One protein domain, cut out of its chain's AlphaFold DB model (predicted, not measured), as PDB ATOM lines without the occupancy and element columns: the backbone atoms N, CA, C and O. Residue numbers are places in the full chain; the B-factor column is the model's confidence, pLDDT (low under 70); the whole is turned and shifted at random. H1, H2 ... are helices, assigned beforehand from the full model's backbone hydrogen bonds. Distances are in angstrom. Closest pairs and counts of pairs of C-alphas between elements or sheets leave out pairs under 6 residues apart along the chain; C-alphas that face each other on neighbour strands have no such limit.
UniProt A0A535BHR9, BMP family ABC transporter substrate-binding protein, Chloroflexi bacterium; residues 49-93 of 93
ATOM      1  N   PRO A  49      26.999  59.378 -36.247       55.47
ATOM      2  CA  PRO A  49      27.312  60.163 -37.440       55.47
ATOM      3  C   PRO A  49      26.726  59.592 -38.748       55.47
ATOM      4  O   PRO A  49      26.974  60.168 -39.806       55.47
ATOM      5  N   MET A  50      25.966  58.483 -38.697       55.16
ATOM      6  CA  MET A  50      25.243  57.887 -39.829       55.16
ATOM      7  C   MET A  50      26.148  57.694 -41.055       55.16
ATOM      8  O   MET A  50      25.719  57.889 -42.188       55.16
ATOM      9  N   LYS A  51      27.420  57.315 -40.835       52.62
ATOM     10  CA  LYS A  51      28.476  57.278 -41.870       52.62
ATOM     11  C   LYS A  51      28.121  56.444 -43.113       52.62
ATOM     12  O   LYS A  51      28.680  56.711 -44.168       52.62
ATOM     13  N   PHE A  52      27.201  55.484 -43.001       51.03
ATOM     14  CA  PHE A  52      26.805  54.578 -44.089       51.03
ATOM     15  C   PHE A  52      25.376  54.797 -44.618       51.03
ATOM     16  O   PHE A  52      25.023  54.246 -45.652       51.03
ATOM     17  N   THR A  53      24.557  55.600 -43.936       51.25
ATOM     18  CA  THR A  53      23.140  55.840 -44.280       51.25
ATOM     19  C   THR A  53      22.844  57.292 -44.642       51.25
ATOM     20  O   THR A  53      21.797  57.572 -45.221       51.25
ATOM     21  N   LYS A  54      23.779  58.222 -44.396       52.97
ATOM     22  CA  LYS A  54      23.645  59.649 -44.741       52.97
ATOM     23  C   LYS A  54      23.412  59.909 -46.232       52.97
ATOM     24  O   LYS A  54      22.777  60.896 -46.568       52.97
ATOM     25  N   SER A  55      23.924  59.044 -47.109       55.62
ATOM     26  CA  SER A  55      23.727  59.131 -48.563       55.62
ATOM     27  C   SER A  55      22.371  58.592 -49.030       55.62
ATOM     28  O   SER A  55      21.937  58.922 -50.127       55.62
ATOM     29  N   ILE A  56      21.703  57.776 -48.207       62.03
ATOM     30  CA  ILE A  56      20.404  57.151 -48.509       62.03
ATOM     31  C   ILE A  56      19.254  58.006 -47.949       62.03
ATOM     32  O   ILE A  56      18.137  57.975 -48.458       62.03
ATOM     33  N   ILE A  57      19.524  58.796 -46.906       61.72
ATOM     34  CA  ILE A  57      18.538  59.655 -46.247       61.72
ATOM     35  C   ILE A  57      18.538  61.042 -46.916       61.72
ATOM     36  O   ILE A  57      19.563  61.724 -46.891       61.72
ATOM     37  N   PRO A  58      17.405  61.515 -47.469       68.38
ATOM     38  CA  PRO A  58      17.320  62.853 -48.050       68.38
ATOM     39  C   PRO A  58      17.639  63.942 -47.014       68.38
ATOM     40  O   PRO A  58      17.105  63.906 -45.901       68.38
ATOM     41  N   SER A  59      18.442  64.946 -47.394       68.19
ATOM     42  CA  SER A  59      18.904  66.028 -46.494       68.19
ATOM     43  C   SER A  59      17.766  66.694 -45.721       68.19
ATOM     44  O   SER A  59      17.894  66.932 -44.526       68.19
ATOM     45  N   LYS A  60      16.598  66.862 -46.356       73.19
ATOM     46  CA  LYS A  60      15.382  67.416 -45.739       73.19
ATOM     47  C   LYS A  60      15.009  66.756 -44.403       73.19
ATOM     48  O   LYS A  60      14.503  67.428 -43.508       73.19
ATOM     49  N   TYR A  61      15.221  65.448 -44.263       70.19
ATOM     50  CA  TYR A  61      14.921  64.736 -43.021       70.19
ATOM     51  C   TYR A  61      16.025  64.915 -41.977       70.19
ATOM     52  O   TYR A  61      15.710  65.056 -40.801       70.19
ATOM     53  N   LEU A  62      17.294  64.977 -42.393       69.06
ATOM     54  CA  LEU A  62      18.412  65.280 -41.495       69.06
ATOM     55  C   LEU A  62      18.297  66.697 -40.926       69.06
ATOM     56  O   LEU A  62      18.482  66.891 -39.727       69.06
ATOM     57  N   ASP A  63      17.913  67.660 -41.760       74.38
ATOM     58  CA  ASP A  63      17.719  69.052 -41.354       74.38
ATOM     59  C   ASP A  63      16.553  69.184 -40.371       74.38
ATOM     60  O   ASP A  63      16.664  69.879 -39.363       74.38
ATOM     61  N   ARG A  64      15.459  68.444 -40.600       77.06
ATOM     62  CA  ARG A  64      14.335  68.385 -39.659       77.06
ATOM     63  C   ARG A  64      14.734  67.760 -38.323       77.06
ATOM     64  O   ARG A  64      14.380  68.303 -37.287       77.06
ATOM     65  N   VAL A  65      15.491  66.664 -38.338       78.44
ATOM     66  CA  VAL A  65      15.986  66.014 -37.114       78.44
ATOM     67  C   VAL A  65      16.921  66.940 -36.337       78.44
ATOM     68  O   VAL A  65      16.785  67.042 -35.122       78.44
ATOM     69  N   ASN A  66      17.815  67.662 -37.015       76.75
ATOM     70  CA  ASN A  66      18.677  68.658 -36.377       76.75
ATOM     71  C   ASN A  66      17.863  69.820 -35.787       76.75
ATOM     72  O   ASN A  66      18.121  70.243 -34.663       76.75
ATOM     73  N   ALA A  67      16.854  70.308 -36.513       78.25
ATOM     74  CA  ALA A  67      15.970  71.365 -36.030       78.25
ATOM     75  C   ALA A  67      15.156  70.915 -34.807       78.25
ATOM     76  O   ALA A  67      15.036  71.658 -33.835       78.25
ATOM     77  N   ASP A  68      14.621  69.695 -34.823       80.31
ATOM     78  CA  ASP A  68      13.865  69.141 -33.702       80.31
ATOM     79  C   ASP A  68      14.785  68.825 -32.509       80.31
ATOM     80  O   ASP A  68      14.418  69.104 -31.369       80.31
ATOM     81  N   GLN A  69      16.020  68.364 -32.748       74.75
ATOM     82  CA  GLN A  69      17.055  68.245 -31.716       74.75
ATOM     83  C   GLN A  69      17.334  69.599 -31.054       74.75
ATOM     84  O   GLN A  69      17.370  69.676 -29.826       74.75
ATOM     85  N   GLN A  70      17.490  70.666 -31.842       76.31
ATOM     86  CA  GLN A  70      17.722  72.003 -31.302       76.31
ATOM     87  C   GLN A  70      16.526  72.485 -30.475       76.31
ATOM     88  O   GLN A  70      16.709  72.953 -29.360       76.31
ATOM     89  N   LYS A  71      15.291  72.267 -30.941       77.88
ATOM     90  CA  LYS A  71      14.082  72.599 -30.170       77.88
ATOM     91  C   LYS A  71      13.975  71.831 -28.849       77.88
ATOM     92  O   LYS A  71      13.432  72.369 -27.886       77.88
ATOM     93  N   ILE A  72      14.462  70.588 -28.788       80.00
ATOM     94  CA  ILE A  72      14.541  69.820 -27.535       80.00
ATOM     95  C   ILE A  72      15.587  70.439 -26.597       80.00
ATOM     96  O   ILE A  72      15.320  70.600 -25.407       80.00
ATOM     97  N   ILE A  73      16.755  70.825 -27.123       74.69
ATOM     98  CA  ILE A  73      17.827  71.482 -26.353       74.69
ATOM     99  C   ILE A  73      17.366  72.843 -25.811       74.69
ATOM    100  O   ILE A  73      17.596  73.149 -24.640       74.69
ATOM    101  N   ASP A  74      16.660  73.616 -26.635       77.31
ATOM    102  CA  ASP A  74      16.102  74.928 -26.299       77.31
ATOM    103  C   ASP A  74      14.885  74.825 -25.358       77.31
ATOM    104  O   ASP A  74      14.354  75.835 -24.901       77.31
ATOM    105  N   GLY A  75      14.419  73.605 -25.063       76.81
ATOM    106  CA  GLY A  75      13.283  73.344 -24.180       76.81
ATOM    107  C   GLY A  75      11.911  73.646 -24.790       76.81
ATOM    108  O   GLY A  75      10.908  73.545 -24.082       76.81
ATOM    109  N   GLN A  76      11.847  73.978 -26.085       75.31
ATOM    110  CA  GLN A  76      10.597  74.180 -26.829       75.31
ATOM    111  C   GLN A  76       9.830  72.864 -27.012       75.31
ATOM    112  O   GLN A  76       8.602  72.846 -26.978       75.31
ATOM    113  N   ILE A  77      10.554  71.752 -27.176       76.94
ATOM    114  CA  ILE A  77       9.993  70.399 -27.175       76.94
ATOM    115  C   ILE A  77      10.420  69.708 -25.880       76.94
ATOM    116  O   ILE A  77      11.585  69.354 -25.702       76.94
ATOM    117  N   LYS A  78       9.465  69.475 -24.976       74.50
ATOM    118  CA  LYS A  78       9.679  68.629 -23.796       74.50
ATOM    119  C   LYS A  78       9.317  67.187 -24.124       74.50
ATOM    120  O   LYS A  78       8.154  66.870 -24.357       74.50
ATOM    121  N   VAL A  79      10.323  66.318 -24.126       78.88
ATOM    122  CA  VAL A  79      10.126  64.874 -24.281       78.88
ATOM    123  C   VAL A  79       9.445  64.330 -23.024       78.88
ATOM    124  O   VAL A  79       9.887  64.614 -21.910       78.88
ATOM    125  N   TRP A  80       8.363  63.571 -23.208       76.31
ATOM    126  CA  TRP A  80       7.611  62.979 -22.102       76.31
ATOM    127  C   TRP A  80       8.468  61.952 -21.361       76.31
ATOM    128  O   TRP A  80       9.091  61.092 -21.986       76.31
ATOM    129  N   ASN A  81       8.484  62.023 -20.034       74.81
ATOM    130  CA  ASN A  81       9.218  61.085 -19.191       74.81
ATOM    131  C   ASN A  81       8.250  60.398 -18.231       74.81
ATOM    132  O   ASN A  81       7.826  60.983 -17.233       74.81
ATOM    133  N   THR A  82       7.946  59.133 -18.515       66.62
ATOM    134  CA  THR A  82       6.994  58.322 -17.748       66.62
ATOM    135  C   THR A  82       7.412  58.091 -16.298       66.62
ATOM    136  O   THR A  82       6.545  57.975 -15.439       66.62
ATOM    137  N   ILE A  83       8.715  58.103 -15.995       67.00
ATOM    138  CA  ILE A  83       9.231  57.932 -14.626       67.00
ATOM    139  C   ILE A  83       8.831  59.124 -13.747       67.00
ATOM    140  O   ILE A  83       8.548  58.960 -12.566       67.00
ATOM    141  N   THR A  84       8.788  60.327 -14.323       69.81
ATOM    142  CA  THR A  84       8.476  61.566 -13.592       69.81
ATOM    143  C   THR A  84       7.044  62.059 -13.790       69.81
ATOM    144  O   THR A  84       6.534  62.786 -12.946       69.81
ATOM    145  N   GLN A  85       6.408  61.716 -14.913       72.88
ATOM    146  CA  GLN A  85       5.118  62.278 -15.343       72.88
ATOM    147  C   GLN A  85       4.000  61.229 -15.415       72.88
ATOM    148  O   GLN A  85       2.860  61.583 -15.705       72.88
ATOM    149  N   GLY A  86       4.305  59.950 -15.166       78.00
ATOM    150  CA  GLY A  86       3.368  58.850 -15.380       78.00
ATOM    151  C   GLY A  86       3.083  58.589 -16.864       78.00
ATOM    152  O   GLY A  86       3.667  59.213 -17.761       78.00
ATOM    153  N   ASN A  87       2.189  57.637 -17.137       76.38
ATOM    154  CA  ASN A  87       1.781  57.354 -18.511       76.38
ATOM    155  C   ASN A  87       0.933  58.504 -19.069       76.38
ATOM    156  O   ASN A  87       0.013  58.970 -18.393       76.38
ATOM    157  N   PRO A  88       1.220  58.961 -20.298       76.19
ATOM    158  CA  PRO A  88       0.407  59.986 -20.916       76.19
ATOM    159  C   PRO A  88      -1.006  59.457 -21.215       76.19
ATOM    160  O   PRO A  88      -1.159  58.286 -21.566       76.19
ATOM    161  N   PRO A  89      -2.039  60.316 -21.163       77.06
ATOM    162  CA  PRO A  89      -3.437  59.909 -21.345       77.06
ATOM    163  C   PRO A  89      -3.756  59.376 -22.752       77.06
ATOM    164  O   PRO A  89      -4.788  58.747 -22.948       77.06
ATOM    165  N   TRP A  90      -2.876  59.613 -23.728       79.06
ATOM    166  CA  TRP A  90      -2.968  59.088 -25.094       79.06
ATOM    167  C   TRP A  90      -2.199  57.773 -25.310       79.06
ATOM    168  O   TRP A  90      -2.189  57.255 -26.424       79.06
ATOM    169  N   PHE A  91      -1.520  57.248 -24.286       68.19
ATOM    170  CA  PHE A  91      -0.811  55.969 -24.337       68.19
ATOM    171  C   PHE A  91      -1.532  54.958 -23.442       68.19
ATOM    172  O   PHE A  91      -1.152  54.721 -22.295       68.19
ATOM    173  N   THR A  92      -2.613  54.398 -23.977       64.31
ATOM    174  CA  THR A  92      -3.379  53.310 -23.360       64.31
ATOM    175  C   THR A  92      -2.892  51.988 -23.955       64.31
ATOM    176  O   THR A  92      -2.874  51.843 -25.177       64.31
ATOM    177  N   SER A  93      -2.433  51.068 -23.100       61.62
ATOM    178  CA  SER A  93      -2.130  49.675 -23.473       61.62
ATOM    179  C   SER A  93      -3.395  48.848 -23.641       61.62
ATOM    180  O   SER A  93      -4.388  49.164 -22.948       61.62
TER     181      SER A  93
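What this domain is: This is residues 49 to 93 of the 93 residues of the protein "BMP family ABC transporter substrate-binding protein" of Chloroflexi bacterium (UniProt A0A535BHR9). An open, arch-like chain with one long helix, H1, as one limb; the link after it turns and runs down as the other limb to H2, a four-residue helix, at the far foot. The first residues, 49 to 58, make a loop at the beginning of H1, and residues 86 to 93 trail on from H2; there is no packed core. The printed part has 45 residues with two named helices, H1 then H2, and no named strand; the class is all helix, with 19 residues, under half, in named elements. The whole is extended, with a radius of gyration of the C-alphas of 15.0 A, and spans 39 by 27 by 16 A.

Where its parts are: H1 holds residues 59 to 73 and is 20.9 A long from first to last C-alpha. It begins at C-alpha 59 (18.904, 66.028, -46.494) and ends at C-alpha 73 (17.827, 71.482, -26.353). H2 holds residues 82 to 85, measures 5.0 A, and ends at C-alpha 85 (5.118, 62.278, -15.343).

How they stand to each other: H1 and H2 are apart, with no C-alpha of the one within 8 A of the other. A short link of 8 residues joins them. Residues 55 to 61 stand free, of which 59 to 61 belong to H1. Residues 70 to 75 stand free, of which 70 to 73 belong to H1. Residues 81 to 87 stand free too, of which 82 to 85 belong to H2. In H1 every O i to N i+4 pair is within hydrogen-bond range. H2 is too short for such a pair, and its one O i to N i+3 pair is not within range.

The domain as a whole: The two C-alphas farthest apart, those of Ser 55 and Gly 86, are 38.9 A apart. The printed part has no cut and ends at Ser 93, the chain's last residue. The mean pLDDT of the printed part is 70.3, and it is under 70 at residues 49 to 59, 62, 82 to 84 and 91 to 93.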